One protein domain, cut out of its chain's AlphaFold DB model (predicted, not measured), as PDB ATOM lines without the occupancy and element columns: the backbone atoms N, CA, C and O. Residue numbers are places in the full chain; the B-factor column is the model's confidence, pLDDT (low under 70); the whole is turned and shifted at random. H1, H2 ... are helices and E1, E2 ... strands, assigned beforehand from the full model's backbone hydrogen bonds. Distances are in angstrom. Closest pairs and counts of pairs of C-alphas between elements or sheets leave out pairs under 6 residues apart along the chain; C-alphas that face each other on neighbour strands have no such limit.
ATOM      1  N   CYS A  84     -33.179 -37.387 -16.108       93.81
ATOM      2  CA  CYS A  84     -32.595 -36.106 -16.490       93.81
ATOM      3  C   CYS A  84     -32.907 -35.751 -17.945       93.81
ATOM      4  O   CYS A  84     -32.966 -36.625 -18.808       93.81
ATOM      5  N   ILE A  85     -33.061 -34.456 -18.217       90.19
ATOM      6  CA  ILE A  85     -33.317 -33.909 -19.552       90.19
ATOM      7  C   ILE A  85     -32.077 -33.125 -19.986       90.19
ATOM      8  O   ILE A  85     -31.834 -32.020 -19.502       90.19
ATOM      9  N   ALA A  86     -31.287 -33.697 -20.900       86.00
ATOM     10  CA  ALA A  86     -30.009 -33.116 -21.322       86.00
ATOM     11  C   ALA A  86     -30.157 -31.741 -22.002       86.00
ATOM     12  O   ALA A  86     -29.321 -30.867 -21.805       86.00
ATOM     13  N   GLY A  87     -31.242 -31.513 -22.751       84.19
ATOM     14  CA  GLY A  87     -31.460 -30.254 -23.475       84.19
ATOM     15  C   GLY A  87     -31.709 -29.029 -22.585       84.19
ATOM     16  O   GLY A  87     -31.464 -27.910 -23.017       84.19
ATOM     17  N   THR A  88     -32.176 -29.227 -21.349       87.62
ATOM     18  CA  THR A  88     -32.491 -28.145 -20.395       87.62
ATOM     19  C   THR A  88     -31.671 -28.226 -19.112       87.62
ATOM     20  O   THR A  88     -31.897 -27.443 -18.189       87.62
ATOM     21  N   ASN A  89     -30.739 -29.184 -19.041       91.31
ATOM     22  CA  ASN A  89     -29.959 -29.495 -17.849       91.31
ATOM     23  C   ASN A  89     -30.848 -29.663 -16.596       91.31
ATOM     24  O   ASN A  89     -30.565 -29.105 -15.535       91.31
ATOM     25  N   THR A  90     -31.964 -30.392 -16.743       94.19
ATOM     26  CA  THR A  90     -32.967 -30.580 -15.681       94.19
ATOM     27  C   THR A  90     -32.849 -31.961 -15.045       94.19
ATOM     28  O   THR A  90     -32.891 -32.971 -15.744       94.19
ATOM     29  N   CYS A  91     -32.754 -31.999 -13.721       96.00
ATOM     30  CA  CYS A  91     -32.927 -33.168 -12.869       96.00
ATOM     31  C   CYS A  91     -34.399 -33.291 -12.469       96.00
ATOM     32  O   CYS A  91     -34.944 -32.382 -11.844       96.00
ATOM     33  N   LYS A  92     -35.037 -34.414 -12.795       96.44
ATOM     34  CA  LYS A  92     -36.401 -34.717 -12.367       96.44
ATOM     35  C   LYS A  92     -36.386 -35.735 -11.235       96.44
ATOM     36  O   LYS A  92     -35.795 -36.806 -11.368       96.44
ATOM     37  N   ILE A  93     -37.074 -35.421 -10.147       96.69
ATOM     38  CA  ILE A  93     -37.249 -36.280  -8.977       96.69
ATOM     39  C   ILE A  93     -38.739 -36.584  -8.846       96.69
ATOM     40  O   ILE A  93     -39.529 -35.710  -8.495       96.69
ATOM     41  N   ASP A  94     -39.127 -37.824  -9.143       96.69
ATOM     42  CA  ASP A  94     -40.510 -38.281  -9.016       96.69
ATOM     43  C   ASP A  94     -40.671 -39.169  -7.780       96.69
ATOM     44  O   ASP A  94     -40.242 -40.330  -7.720       96.69
ATOM     45  N   CYS A  95     -41.315 -38.606  -6.763       95.62
ATOM     46  CA  CYS A  95     -41.535 -39.280  -5.496       95.62
ATOM     47  C   CYS A  95     -42.670 -40.303  -5.552       95.62
ATOM     48  O   CYS A  95     -42.815 -41.073  -4.606       95.62
ATOM     49  N   ALA A  96     -43.431 -40.384  -6.647       94.62
ATOM     50  CA  ALA A  96     -44.320 -41.520  -6.872       94.62
ATOM     51  C   ALA A  96     -43.537 -42.815  -7.134       94.62
ATOM     52  O   ALA A  96     -44.015 -43.897  -6.800       94.62
ATOM     53  N   VAL A  97     -42.321 -42.705  -7.682       92.69
ATOM     54  CA  VAL A  97     -41.451 -43.853  -7.983       92.69
ATOM     55  C   VAL A  97     -40.539 -44.180  -6.802       92.69
ATOM     56  O   VAL A  97     -40.369 -45.341  -6.441       92.69
ATOM     57  N   THR A  98     -39.952 -43.155  -6.182       87.19
ATOM     58  CA  THR A  98     -38.903 -43.321  -5.160       87.19
ATOM     59  C   THR A  98     -39.384 -43.083  -3.727       87.19
ATOM     60  O   THR A  98     -38.604 -43.238  -2.787       87.19
ATOM     61  N   SER A  99     -40.660 -42.734  -3.517       84.62
ATOM     62  CA  SER A  99     -41.324 -42.376  -2.242       84.62
ATOM     63  C   SER A  99     -40.815 -41.111  -1.527       84.62
ATOM     64  O   SER A  99     -41.593 -40.469  -0.819       84.62
ATOM     65  N   CYS A 100     -39.554 -40.709  -1.738       93.75
ATOM     66  CA  CYS A 100     -38.913 -39.532  -1.133       93.75
ATOM     67  C   CYS A 100     -39.123 -39.441   0.386       93.75
ATOM     68  O   CYS A 100     -39.557 -38.416   0.917       93.75
ATOM     69  N   ASN A 101     -38.822 -40.541   1.083       90.06
ATOM     70  CA  ASN A 101     -38.875 -40.604   2.542       90.06
ATOM     71  C   ASN A 101     -37.714 -39.857   3.217       90.06
ATOM     72  O   ASN A 101     -37.790 -39.608   4.410       90.06
ATOM     73  N   GLY A 102     -36.639 -39.522   2.500       92.12
ATOM     74  CA  GLY A 102     -35.534 -38.702   3.006       92.12
ATOM     75  C   GLY A 102     -35.716 -37.210   2.714       92.12
ATOM     76  O   GLY A 102     -36.734 -36.798   2.160       92.12
ATOM     77  N   ASN A 103     -34.715 -36.407   3.082       94.06
ATOM     78  CA  ASN A 103     -34.602 -35.036   2.587       94.06
ATOM     79  C   ASN A 103     -34.258 -35.075   1.089       94.06
ATOM     80  O   ASN A 103     -33.351 -35.810   0.690       94.06
ATOM     81  N   VAL A 104     -34.980 -34.315   0.268       96.00
ATOM     82  CA  VAL A 104     -34.745 -34.255  -1.179       96.00
ATOM     83  C   VAL A 104     -33.761 -33.129  -1.460       96.00
ATOM     84  O   VAL A 104     -34.070 -31.969  -1.217       96.00
ATOM     85  N   ILE A 105     -32.577 -33.461  -1.971       96.00
ATOM     86  CA  ILE A 105     -31.523 -32.480  -2.257       96.00
ATOM     87  C   ILE A 105     -31.287 -32.447  -3.763       96.00
ATOM     88  O   ILE A 105     -30.875 -33.445  -4.359       96.00
ATOM     89  N   CYS A 106     -31.544 -31.297  -4.376       95.56
ATOM     90  CA  CYS A 106     -31.308 -31.095  -5.798       95.56
ATOM     91  C   CYS A 106     -29.801 -30.977  -6.110       95.56
ATOM     92  O   CYS A 106     -29.062 -30.354  -5.345       95.56
ATOM     93  N   PRO A 107     -29.314 -31.550  -7.230       93.44
ATOM     94  CA  PRO A 107     -27.919 -31.401  -7.647       93.44
ATOM     95  C   PRO A 107     -27.545 -29.935  -7.905       93.44
ATOM     96  O   PRO A 107     -28.330 -29.211  -8.518       93.44
ATOM     97  N   PRO A 108     -26.330 -29.500  -7.524       91.56
ATOM     98  CA  PRO A 108     -25.847 -28.167  -7.862       91.56
ATOM     99  C   PRO A 108     -25.680 -28.001  -9.380       91.56
ATOM    100  O   PRO A 108     -25.275 -28.933 -10.075       91.56
ATOM    101  N   GLY A 109     -25.946 -26.794  -9.886       89.62
ATOM    102  CA  GLY A 109     -25.715 -26.436 -11.288       89.62
ATOM    103  C   GLY A 109     -26.726 -27.009 -12.282       89.62
ATOM    104  O   GLY A 109     -26.477 -26.939 -13.483       89.62
ATOM    105  N   MET A 110     -27.847 -27.564 -11.816       92.25
ATOM    106  CA  MET A 110     -28.926 -28.097 -12.651       92.25
ATOM    107  C   MET A 110     -30.261 -27.455 -12.288       92.25
ATOM    108  O   MET A 110     -30.485 -27.066 -11.144       92.25
ATOM    109  N   ASN A 111     -31.179 -27.407 -13.250       95.25
ATOM    110  CA  ASN A 111     -32.578 -27.137 -12.941       95.25
ATOM    111  C   ASN A 111     -33.170 -28.360 -12.230       95.25
ATOM    112  O   ASN A 111     -32.835 -29.492 -12.576       95.25
ATOM    113  N   CYS A 112     -34.047 -28.165 -11.255       97.25
ATOM    114  CA  CYS A 112     -34.626 -29.252 -10.472       97.25
ATOM    115  C   CYS A 112     -36.149 -29.242 -10.581       97.25
ATOM    116  O   CYS A 112     -36.778 -28.231 -10.292       97.25
ATOM    117  N   GLU A 113     -36.742 -30.365 -10.975       97.44
ATOM    118  CA  GLU A 113     -38.189 -30.582 -10.977       97.44
ATOM    119  C   GLU A 113     -38.517 -31.683  -9.966       97.44
ATOM    120  O   GLU A 113     -38.174 -32.847 -10.176       97.44
ATOM    121  N   VAL A 114     -39.172 -31.330  -8.862       97.69
ATOM    122  CA  VAL A 114     -39.506 -32.261  -7.778       97.69
ATOM    123  C   VAL A 114     -41.016 -32.466  -7.717       97.69
ATOM    124  O   VAL A 114     -41.778 -31.530  -7.480       97.69
ATOM    125  N   ALA A 115     -41.461 -33.706  -7.895       97.75
ATOM    126  CA  ALA A 115     -42.866 -34.087  -7.848       97.75
ATOM    127  C   ALA A 115     -43.164 -34.920  -6.591       97.75
ATOM    128  O   ALA A 115     -42.972 -36.134  -6.558       97.75
ATOM    129  N   CYS A 116     -43.685 -34.264  -5.553       97.31
ATOM    130  CA  CYS A 116     -44.116 -34.861  -4.288       97.31
ATOM    131  C   CYS A 116     -45.631 -35.151  -4.330       97.31
ATOM    132  O   CYS A 116     -46.432 -34.522  -3.634       97.31
ATOM    133  N   THR A 117     -46.055 -36.060  -5.212       95.56
ATOM    134  CA  THR A 117     -47.481 -36.324  -5.502       95.56
ATOM    135  C   THR A 117     -48.133 -37.352  -4.575       95.56
ATOM    136  O   THR A 117     -49.359 -37.387  -4.475       95.56
ATOM    137  N   VAL A 118     -47.343 -38.157  -3.861       95.38
ATOM    138  CA  VAL A 118     -47.835 -39.153  -2.899       95.38
ATOM    139  C   VAL A 118     -47.916 -38.545  -1.495       95.38
ATOM    140  O   VAL A 118     -47.159 -37.641  -1.135       95.38
ATOM    141  N   ALA A 119     -48.878 -39.007  -0.692       94.88
ATOM    142  CA  ALA A 119     -49.068 -38.533   0.676       94.88
ATOM    143  C   ALA A 119     -47.781 -38.678   1.504       94.88
ATOM    144  O   ALA A 119     -47.154 -39.736   1.510       94.88
ATOM    145  N   ASN A 120     -47.420 -37.624   2.239       94.44
ATOM    146  CA  ASN A 120     -46.184 -37.513   3.021       94.44
ATOM    147  C   ASN A 120     -44.867 -37.613   2.220       94.44
ATOM    148  O   ASN A 120     -43.801 -37.693   2.836       94.44
ATOM    149  N   SER A 121     -44.884 -37.571   0.884       96.00
ATOM    150  CA  SER A 121     -43.643 -37.447   0.110       96.00
ATOM    151  C   SER A 121     -42.942 -36.128   0.406       96.00
ATOM    152  O   SER A 121     -43.592 -35.094   0.572       96.00
ATOM    153  N   CYS A 122     -41.608 -36.149   0.461       96.31
ATOM    154  CA  CYS A 122     -40.796 -34.960   0.745       96.31
ATOM    155  C   CYS A 122     -41.110 -34.323   2.110       96.31
ATOM    156  O   CYS A 122     -40.857 -33.141   2.337       96.31
ATOM    157  N   ARG A 123     -41.683 -35.087   3.051       94.94
ATOM    158  CA  ARG A 123     -42.048 -34.581   4.384       94.94
ATOM    159  C   ARG A 123     -40.833 -34.156   5.212       94.94
ATOM    160  O   ARG A 123     -40.984 -33.345   6.121       94.94
ATOM    161  N   ASN A 124     -39.653 -34.688   4.901       94.94
ATOM    162  CA  ASN A 124     -38.393 -34.280   5.523       94.94
ATOM    163  C   ASN A 124     -37.756 -33.052   4.865       94.94
ATOM    164  O   ASN A 124     -36.796 -32.516   5.404       94.94
ATOM    165  N   GLY A 125     -38.333 -32.590   3.759       94.62
ATOM    166  CA  GLY A 125     -38.005 -31.336   3.111       94.62
ATOM    167  C   GLY A 125     -37.468 -31.488   1.693       94.62
ATOM    168  O   GLY A 125     -37.179 -32.596   1.229       94.62
ATOM    169  N   VAL A 126     -37.388 -30.351   1.003       96.88
ATOM    170  CA  VAL A 126     -36.726 -30.202  -0.295       96.88
ATOM    171  C   VAL A 126     -35.764 -29.025  -0.208       96.88
ATOM    172  O   VAL A 126     -36.158 -27.926   0.184       96.88
ATOM    173  N   GLN A 127     -34.516 -29.265  -0.587       96.88
ATOM    174  CA  GLN A 127     -33.470 -28.260  -0.715       96.88
ATOM    175  C   GLN A 127     -33.181 -28.045  -2.194       96.88
ATOM    176  O   GLN A 127     -32.640 -28.921  -2.881       96.88
ATOM    177  N   CYS A 128     -33.578 -26.876  -2.680       96.56
ATOM    178  CA  CYS A 128     -33.300 -26.443  -4.037       96.56
ATOM    179  C   CYS A 128     -31.808 -26.137  -4.220       96.56
ATOM    180  O   CYS A 128     -31.104 -25.830  -3.254       96.56
ATOM    181  N   PRO A 129     -31.291 -26.225  -5.454       94.12
ATOM    182  CA  PRO A 129     -29.875 -26.017  -5.684       94.12
ATOM    183  C   PRO A 129     -29.519 -24.546  -5.474       94.12
ATOM    184  O   PRO A 129     -30.320 -23.651  -5.741       94.12
ATOM    185  N   ALA A 130     -28.283 -24.287  -5.043       89.50
ATOM    186  CA  ALA A 130     -27.801 -22.922  -4.857       89.50
ATOM    187  C   ALA A 130     -27.915 -22.093  -6.145       89.50
ATOM    188  O   ALA A 130     -28.165 -20.899  -6.062       89.50
ATOM    189  N   THR A 131     -27.778 -22.719  -7.316       89.06
ATOM    190  CA  THR A 131     -27.931 -22.105  -8.639       89.06
ATOM    191  C   THR A 131     -28.821 -22.970  -9.530       89.06
ATOM    192  O   THR A 131     -28.760 -24.198  -9.457       89.06
ATOM    193  N   GLY A 132     -29.616 -22.331 -10.392       91.00
ATOM    194  CA  GLY A 132     -30.580 -23.001 -11.273       91.00
ATOM    195  C   GLY A 132     -32.029 -22.833 -10.813       91.00
ATOM    196  O   GLY A 132     -32.297 -22.382  -9.701       91.00
ATOM    197  N   ASN A 133     -32.968 -23.171 -11.694       94.88
ATOM    198  CA  ASN A 133     -34.397 -23.060 -11.414       94.88
ATOM    199  C   ASN A 133     -34.885 -24.292 -10.648       94.88
ATOM    200  O   ASN A 133     -34.469 -25.413 -10.940       94.88
ATOM    201  N   CYS A 134     -35.795 -24.093  -9.704       97.12
ATOM    202  CA  CYS A 134     -36.385 -25.151  -8.902       97.12
ATOM    203  C   CYS A 134     -37.907 -25.101  -9.033       97.12
ATOM    204  O   CYS A 134     -38.528 -24.101  -8.685       97.12
ATOM    205  N   THR A 135     -38.504 -26.174  -9.535       97.94
ATOM    206  CA  THR A 135     -39.953 -26.334  -9.651       97.94
ATOM    207  C   THR A 135     -40.387 -27.477  -8.747       97.94
ATOM    208  O   THR A 135     -39.946 -28.613  -8.925       97.94
ATOM    209  N   ILE A 136     -41.255 -27.201  -7.779       97.88
ATOM    210  CA  ILE A 136     -41.717 -28.175  -6.790       97.88
ATOM    211  C   ILE A 136     -43.233 -28.302  -6.869       97.88
ATOM    212  O   ILE A 136     -43.972 -27.336  -6.703       97.88
ATOM    213  N   THR A 137     -43.718 -29.523  -7.075       97.75
ATOM    214  CA  THR A 137     -45.146 -29.847  -7.031       97.75
ATOM    215  C   THR A 137     -45.462 -30.678  -5.794       97.75
ATOM    216  O   THR A 137     -45.107 -31.853  -5.706       97.75
ATOM    217  N   CYS A 138     -46.193 -30.082  -4.858       97.25
ATOM    218  CA  CYS A 138     -46.595 -30.668  -3.583       97.25
ATOM    219  C   CYS A 138     -48.070 -31.074  -3.651       97.25
ATOM    220  O   CYS A 138     -48.972 -30.359  -3.192       97.25
ATOM    221  N   GLY A 139     -48.312 -32.210  -4.313       96.12
ATOM    222  CA  GLY A 139     -49.651 -32.740  -4.586       96.12
ATOM    223  C   GLY A 139     -50.170 -33.713  -3.531       96.12
ATOM    224  O   GLY A 139     -51.378 -33.802  -3.320       96.12
ATOM    225  N   GLY A 140     -49.275 -34.415  -2.836       95.12
ATOM    226  CA  GLY A 140     -49.649 -35.331  -1.763       95.12
ATOM    227  C   GLY A 140     -50.121 -34.593  -0.513       95.12
ATOM    228  O   GLY A 140     -49.608 -33.520  -0.182       95.12
ATOM    229  N   SER A 141     -51.065 -35.168   0.232       94.75
ATOM    230  CA  SER A 141     -51.438 -34.626   1.541       94.75
ATOM    231  C   SER A 141     -50.251 -34.678   2.508       94.75
ATOM    232  O   SER A 141     -49.545 -35.687   2.585       94.75
ATOM    233  N   GLY A 142     -49.994 -33.576   3.217       93.75
ATOM    234  CA  GLY A 142     -48.851 -33.473   4.133       93.75
ATOM    235  C   GLY A 142     -47.476 -33.618   3.463       93.75
ATOM    236  O   GLY A 142     -46.509 -33.959   4.150       93.75
ATOM    237  N   SER A 143     -47.390 -33.431   2.139       95.75
ATOM    238  CA  SER A 143     -46.108 -33.381   1.422       95.75
ATOM    239  C   SER A 143     -45.320 -32.106   1.766       95.75
ATOM    240  O   SER A 143     -45.771 -31.329   2.601       95.75
ATOM    241  N   CYS A 144     -44.105 -31.965   1.221       95.50
ATOM    242  CA  CYS A 144     -43.257 -30.759   1.257       95.50
ATOM    243  C   CYS A 144     -43.342 -29.906   2.539       95.50
ATOM    244  O   CYS A 144     -43.618 -28.706   2.514       95.50
ATOM    245  N   ARG A 145     -43.103 -30.527   3.696       93.38
ATOM    246  CA  ARG A 145     -43.282 -29.848   4.988       93.38
ATOM    247  C   ARG A 145     -42.319 -28.671   5.185       93.38
ATOM    248  O   ARG A 145     -42.659 -27.748   5.915       93.38
ATOM    249  N   SER A 146     -41.140 -28.754   4.575       94.31
ATOM    250  CA  SER A 146     -40.085 -27.744   4.621       94.31
ATOM    251  C   SER A 146     -39.495 -27.596   3.222       94.31
ATOM    252  O   SER A 146     -38.969 -28.560   2.675       94.31
ATOM    253  N   LEU A 147     -39.592 -26.416   2.635       96.12
ATOM    254  CA  LEU A 147     -39.021 -26.092   1.335       96.12
ATOM    255  C   LEU A 147     -38.029 -24.957   1.524       96.12
ATOM    256  O   LEU A 147     -38.397 -23.909   2.045       96.12
ATOM    257  N   GLU A 148     -36.791 -25.182   1.105       97.00
ATOM    258  CA  GLU A 148     -35.744 -24.168   1.110       97.00
ATOM    259  C   GLU A 148     -35.382 -23.855  -0.340       97.00
ATOM    260  O   GLU A 148     -34.766 -24.670  -1.039       97.00
ATOM    261  N   CYS A 149     -35.832 -22.695  -0.813       96.44
ATOM    262  CA  CYS A 149     -35.485 -22.210  -2.138       96.44
ATOM    263  C   CYS A 149     -34.019 -21.754  -2.161       96.44
ATOM    264  O   CYS A 149     -33.537 -21.093  -1.241       96.44
ATOM    265  N   GLY A 150     -33.313 -22.096  -3.240       94.50
ATOM    266  CA  GLY A 150     -31.963 -21.602  -3.510       94.50
ATOM    267  C   GLY A 150     -31.987 -20.226  -4.173       94.50
ATOM    268  O   GLY A 150     -33.028 -19.579  -4.204       94.50
ATOM    269  N   SER A 151     -30.860 -19.784  -4.746       93.69
ATOM    270  CA  SER A 151     -30.763 -18.418  -5.292       93.69
ATOM    271  C   SER A 151     -31.431 -18.199  -6.649       93.69
ATOM    272  O   SER A 151     -31.659 -17.056  -7.036       93.69
ATOM    273  N   GLY A 152     -31.772 -19.267  -7.373       93.81
ATOM    274  CA  GLY A 152     -32.484 -19.176  -8.650       93.81
ATOM    275  C   GLY A 152     -33.997 -19.004  -8.498       93.81
ATOM    276  O   GLY A 152     -34.508 -18.799  -7.393       93.81
ATOM    277  N   LYS A 153     -34.727 -19.109  -9.619       94.94
ATOM    278  CA  LYS A 153     -36.197 -19.074  -9.609       94.94
ATOM    279  C   LYS A 153     -36.754 -20.270  -8.849       94.94
ATOM    280  O   LYS A 153     -36.334 -21.400  -9.102       94.94
ATOM    281  N   CYS A 154     -37.713 -20.023  -7.968       97.25
ATOM    282  CA  CYS A 154     -38.389 -21.052  -7.190       97.25
ATOM    283  C   CYS A 154     -39.891 -21.013  -7.486       97.25
ATOM    284  O   CYS A 154     -40.573 -20.078  -7.081       97.25
ATOM    285  N   ASP A 155     -40.396 -22.016  -8.202       97.38
ATOM    286  CA  ASP A 155     -41.826 -22.193  -8.467       97.38
ATOM    287  C   ASP A 155     -42.356 -23.338  -7.603       97.38
ATOM    288  O   ASP A 155     -41.936 -24.490  -7.736       97.38
ATOM    289  N   VAL A 156     -43.260 -23.025  -6.683       97.44
ATOM    290  CA  VAL A 156     -43.827 -23.971  -5.726       97.44
ATOM    291  C   VAL A 156     -45.328 -24.051  -5.930       97.44
ATOM    292  O   VAL A 156     -46.066 -23.085  -5.735       97.44
ATOM    293  N   LYS A 157     -45.813 -25.248  -6.248       97.31
ATOM    294  CA  LYS A 157     -47.233 -25.515  -6.435       97.31
ATOM    295  C   LYS A 157     -47.764 -26.455  -5.361       97.31
ATOM    296  O   LYS A 157     -47.503 -27.658  -5.370       97.31
ATOM    297  N   CYS A 158     -48.583 -25.913  -4.475       96.88
ATOM    298  CA  CYS A 158     -49.151 -26.601  -3.325       96.88
ATOM    299  C   CYS A 158     -50.616 -26.948  -3.600       96.88
ATOM    300  O   CYS A 158     -51.512 -26.140  -3.360       96.88
ATOM    301  N   THR A 159     -50.880 -28.142  -4.133       95.81
ATOM    302  CA  THR A 159     -52.255 -28.597  -4.432       95.81
ATOM    303  C   THR A 159     -52.797 -29.595  -3.416       95.81
ATOM    304  O   THR A 159     -54.013 -29.715  -3.273       95.81
ATOM    305  N   GLY A 160     -51.925 -30.301  -2.696       94.94
ATOM    306  CA  GLY A 160     -52.318 -31.193  -1.610       94.94
ATOM    307  C   GLY A 160     -52.837 -30.433  -0.386       94.94
ATOM    308  O   GLY A 160     -52.482 -29.280  -0.133       94.94
ATOM    309  N   ALA A 161     -53.674 -31.085   0.420       93.50
ATOM    310  CA  ALA A 161     -54.031 -30.552   1.731       93.50
ATOM    311  C   ALA A 161     -52.794 -30.557   2.643       93.50
ATOM    312  O   ALA A 161     -52.124 -31.587   2.764       93.50
ATOM    313  N   GLN A 162     -52.511 -29.430   3.304       93.12
ATOM    314  CA  GLN A 162     -51.370 -29.275   4.211       93.12
ATOM    315  C   GLN A 162     -50.005 -29.598   3.575       93.12
ATOM    316  O   GLN A 162     -49.113 -30.093   4.265       93.12
ATOM    317  N   SER A 163     -49.856 -29.386   2.267       94.69
ATOM    318  CA  SER A 163     -48.672 -29.803   1.516       94.69
ATOM    319  C   SER A 163     -47.506 -28.824   1.556       94.69
ATOM    320  O   SER A 163     -46.426 -29.200   1.152       94.69
ATOM    321  N   CYS A 164     -47.675 -27.589   2.017       95.69
ATOM    322  CA  CYS A 164     -46.603 -26.595   2.070       95.69
ATOM    323  C   CYS A 164     -46.633 -25.897   3.424       95.69
ATOM    324  O   CYS A 164     -47.172 -24.805   3.564       95.69
ATOM    325  N   ARG A 165     -46.107 -26.569   4.450       92.94
ATOM    326  CA  ARG A 165     -46.171 -26.119   5.856       92.94
ATOM    327  C   ARG A 165     -44.966 -25.289   6.319       92.94
ATOM    328  O   ARG A 165     -44.835 -25.015   7.509       92.94
ATOM    329  N   GLY A 166     -44.090 -24.941   5.389       93.25
ATOM    330  CA  GLY A 166     -42.898 -24.149   5.625       93.25
ATOM    331  C   GLY A 166     -42.204 -23.942   4.294       93.25
ATOM    332  O   GLY A 166     -41.591 -24.876   3.784       93.25
ATOM    333  N   VAL A 167     -42.360 -22.760   3.710       95.75
ATOM    334  CA  VAL A 167     -41.712 -22.398   2.444       95.75
ATOM    335  C   VAL A 167     -40.828 -21.195   2.705       95.75
ATOM    336  O   VAL A 167     -41.335 -20.145   3.092       95.75
ATOM    337  N   ASP A 168     -39.526 -21.355   2.515       96.50
ATOM    338  CA  ASP A 168     -38.546 -20.286   2.646       96.50
ATOM    339  C   ASP A 168     -38.053 -19.871   1.256       96.50
ATOM    340  O   ASP A 168     -37.309 -20.599   0.595       96.50
ATOM    341  N   CYS A 169     -38.499 -18.696   0.811       95.69
ATOM    342  CA  CYS A 169     -38.077 -18.079  -0.440       95.69
ATOM    343  C   CYS A 169     -36.933 -17.068  -0.264       95.69
ATOM    344  O   CYS A 169     -36.556 -16.452  -1.256       95.69
ATOM    345  N   ASN A 170     -36.407 -16.826   0.944       90.00
ATOM    346  CA  ASN A 170     -35.608 -15.627   1.256       90.00
ATOM    347  C   ASN A 170     -34.374 -15.452   0.364       90.00
ATOM    348  O   ASN A 170     -33.966 -14.326   0.089       90.00
ATOM    349  N   GLN A 171     -33.786 -16.560  -0.083       90.06
ATOM    350  CA  GLN A 171     -32.586 -16.550  -0.916       90.06
ATOM    351  C   GLN A 171     -32.887 -16.476  -2.414       90.06
ATOM    352  O   GLN A 171     -31.975 -16.208  -3.192       90.06
ATOM    353  N   SER A 172     -34.131 -16.723  -2.828       95.12
ATOM    354  CA  SER A 172     -34.504 -16.825  -4.235       95.12
ATOM    355  C   SER A 172     -34.499 -15.468  -4.919       95.12
ATOM    356  O   SER A 172     -35.016 -14.484  -4.396       95.12
ATOM    357  N   CYS A 173     -33.969 -15.421  -6.139       94.25
ATOM    358  CA  CYS A 173     -34.073 -14.230  -6.969       94.25
ATOM    359  C   CYS A 173     -35.511 -13.977  -7.451       94.25
ATOM    360  O   CYS A 173     -35.822 -12.857  -7.845       94.25
ATOM    361  N   GLY A 174     -36.392 -14.980  -7.421       94.88
ATOM    362  CA  GLY A 174     -37.794 -14.865  -7.806       94.88
ATOM    363  C   GLY A 174     -38.570 -16.089  -7.338       94.88
ATOM    364  O   GLY A 174     -38.282 -17.202  -7.778       94.88
ATOM    365  N   CYS A 175     -39.534 -15.882  -6.440       96.69
ATOM    366  CA  CYS A 175     -40.315 -16.960  -5.840       96.69
ATOM    367  C   CYS A 175     -41.798 -16.828  -6.179       96.69
ATOM    368  O   CYS A 175     -42.425 -15.817  -5.852       96.69
ATOM    369  N   ASP A 176     -42.360 -17.876  -6.765       96.94
ATOM    370  CA  ASP A 176     -43.786 -18.025  -7.011       96.94
ATOM    371  C   ASP A 176     -44.299 -19.205  -6.188       96.94
ATOM    372  O   ASP A 176     -43.866 -20.340  -6.361       96.94
ATOM    373  N   VAL A 177     -45.219 -18.942  -5.262       96.62
ATOM    374  CA  VAL A 177     -45.844 -19.972  -4.424       96.62
ATOM    375  C   VAL A 177     -47.344 -19.921  -4.654       96.62
ATOM    376  O   VAL A 177     -48.017 -18.972  -4.256       96.62
ATOM    377  N   SER A 178     -47.878 -20.961  -5.289       95.62
ATOM    378  CA  SER A 178     -49.301 -21.091  -5.590       95.62
ATOM    379  C   SER A 178     -49.961 -22.122  -4.685       95.62
ATOM    380  O   SER A 178     -49.613 -23.306  -4.694       95.62
ATOM    381  N   CYS A 179     -50.962 -21.678  -3.931       94.75
ATOM    382  CA  CYS A 179     -51.678 -22.489  -2.954       94.75
ATOM    383  C   CYS A 179     -53.089 -22.781  -3.461       94.75
ATOM    384  O   CYS A 179     -53.929 -21.889  -3.549       94.75
ATOM    385  N   GLY A 180     -53.345 -24.039  -3.826       89.12
ATOM    386  CA  GLY A 180     -54.606 -24.458  -4.441       89.12
ATOM    387  C   GLY A 180     -55.794 -24.461  -3.478       89.12
ATOM    388  O   GLY A 180     -56.934 -24.327  -3.916       89.12
ATOM    389  N   LEU A 181     -55.540 -24.600  -2.174       86.62
ATOM    390  CA  LEU A 181     -56.535 -24.526  -1.104       86.62
ATOM    391  C   LEU A 181     -56.011 -23.620   0.016       86.62
ATOM    392  O   LEU A 181     -54.805 -23.535   0.241       86.62
ATOM    393  N   SER A 182     -56.913 -23.023   0.796       80.62
ATOM    394  CA  SER A 182     -56.552 -22.185   1.955       80.62
ATOM    395  C   SER A 182     -55.757 -22.931   3.034       80.62
ATOM    396  O   SER A 182     -55.014 -22.310   3.779       80.62
ATOM    397  N   ALA A 183     -55.882 -24.260   3.104       87.12
ATOM    398  CA  ALA A 183     -55.130 -25.116   4.024       87.12
ATOM    399  C   ALA A 183     -53.919 -25.816   3.373       87.12
ATOM    400  O   ALA A 183     -53.304 -26.678   4.003       87.12
ATOM    401  N   SER A 184     -53.604 -25.529   2.105       93.00
ATOM    402  CA  SER A 184     -52.432 -26.109   1.434       93.00
ATOM    403  C   SER A 184     -51.137 -25.488   1.937       93.00
ATOM    404  O   SER A 184     -50.153 -26.209   2.088       93.00
ATOM    405  N   CYS A 185     -51.161 -24.189   2.233       93.25
ATOM    406  CA  CYS A 185     -49.994 -23.421   2.632       93.25
ATOM    407  C   CYS A 185     -50.107 -22.918   4.068       93.25
ATOM    408  O   CYS A 185     -51.156 -22.448   4.500       93.25
ATOM    409  N   GLU A 186     -49.009 -23.026   4.800       92.31
ATOM    410  CA  GLU A 186     -48.848 -22.555   6.169       92.31
ATOM    411  C   GLU A 186     -47.380 -22.132   6.322       92.31
ATOM    412  O   GLU A 186     -46.496 -22.841   5.854       92.31
ATOM    413  N   ALA A 187     -47.118 -20.980   6.947       91.12
ATOM    414  CA  ALA A 187     -45.762 -20.445   7.130       91.12
ATOM    415  C   ALA A 187     -44.954 -20.289   5.818       91.12
ATOM    416  O   ALA A 187     -43.854 -20.824   5.667       91.12
ATOM    417  N   VAL A 188     -45.505 -19.535   4.863       94.19
ATOM    418  CA  VAL A 188     -44.791 -19.119   3.646       94.19
ATOM    419  C   VAL A 188     -44.038 -17.818   3.932       94.19
ATOM    420  O   VAL A 188     -44.642 -16.841   4.369       94.19
ATOM    421  N   SER A 189     -42.729 -17.811   3.694       95.31
ATOM    422  CA  SER A 189     -41.859 -16.638   3.813       95.31
ATOM    423  C   SER A 189     -41.389 -16.226   2.424       95.31
ATOM    424  O   SER A 189     -40.586 -16.924   1.808       95.31
ATOM    425  N   CYS A 190     -41.909 -15.107   1.924       95.12
ATOM    426  CA  CYS A 190     -41.505 -14.536   0.641       95.12
ATOM    427  C   CYS A 190     -40.200 -13.739   0.766       95.12
ATOM    428  O   CYS A 190     -39.853 -13.280   1.850       95.12
ATOM    429  N   THR A 191     -39.514 -13.519  -0.362       92.12
ATOM    430  CA  THR A 191     -38.271 -12.722  -0.448       92.12
ATOM    431  C   THR A 191     -38.401 -11.351   0.211       92.12
ATOM    432  O   THR A 191     -37.511 -10.898   0.926       92.12
ATOM    433  N   THR A 192     -39.537 -10.690  -0.007       90.56
ATOM    434  CA  THR A 192     -39.942  -9.483   0.711       90.56
ATOM    435  C   THR A 192     -41.445  -9.520   0.969       90.56
ATOM    436  O   THR A 192     -42.191 -10.220   0.280       90.56
ATOM    437  N   PHE A 193     -41.920  -8.710   1.919       89.81
ATOM    438  CA  PHE A 193     -43.353  -8.597   2.206       89.81
ATOM    439  C   PHE A 193     -44.171  -8.056   1.019       89.81
ATOM    440  O   PHE A 193     -45.379  -8.249   0.975       89.81
ATOM    441  N   GLN A 194     -43.537  -7.363   0.063       92.06
ATOM    442  CA  GLN A 194     -44.223  -6.822  -1.116       92.06
ATOM    443  C   GLN A 194     -44.601  -7.920  -2.115       92.06
ATOM    444  O   GLN A 194     -45.495  -7.719  -2.929       92.06
ATOM    445  N   CYS A 195     -43.927  -9.067  -2.035       92.81
ATOM    446  CA  CYS A 195     -44.133 -10.214  -2.912       92.81
ATOM    447  C   CYS A 195     -45.205 -11.170  -2.383       92.81
ATOM    448  O   CYS A 195     -45.551 -12.136  -3.060       92.81
ATOM    449  N   ASP A 196     -45.707 -10.916  -1.174       93.94
ATOM    450  CA  ASP A 196     -46.767 -11.687  -0.545       93.94
ATOM    451  C   ASP A 196     -48.127 -11.317  -1.158       93.94
ATOM    452  O   ASP A 196     -48.555 -10.162  -1.172       93.94
TER     453      ASP A 196
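AT A GLANCE: This is residues 84 to 196 of the 212 residues of an uncharacterized protein of Deltaproteobacteria bacterium (UniProt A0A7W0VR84). With little regular structure, the chain winds in stacked turns: the flat sheet E1 E2 E3 E4 E5, parallel, makes one wall, and the long links between its strands fold back over one face as a second, tied by short parallel pairings such as residues 126 to 127 with 147 to 148. The 113 printed residues, mostly strand by class with 32 in named elements, run E1 H1 E2 E3 E4 E5; they are compact, radius of gyration of the C-alphas 12.6 A, spanning 37 by 34 by 20 A.

IN THESE COORDINATES: E1, residues 90 to 94, begins at C-alpha 90 (-32.967, -30.580, -15.681). E2 is residues 111 to 116, 16.4 A; E3, 134 to 138; E4, 153 to 158, 16.2 A. E5, 174 to 179, 16.6 A, ends at C-alpha 179 (-51.678, -22.489, -2.954). H1 is residues 95 to 98.

HOW THE PARTS SIT: Within hydrogen-bond range, at 2.8 A each, are N 91 and O 111 for E1 and E2, N 114 and O 135 for E2 and E3, N 136 and O 155 for E3 and E4, N 156 and O 176 for E4 and E5. H1 only grazes the sheet and is too short for an O i to N i+4 pair; E1, H1, E2 form a strand-helix-strand unit, parallel neighbours with a helix between.

THE WHOLE: The printed part has no cut. Links H1 to E2, E2 to E3, E3 to E4 and E4 to E5 are long. No printed residue is under 70 in pLDDT.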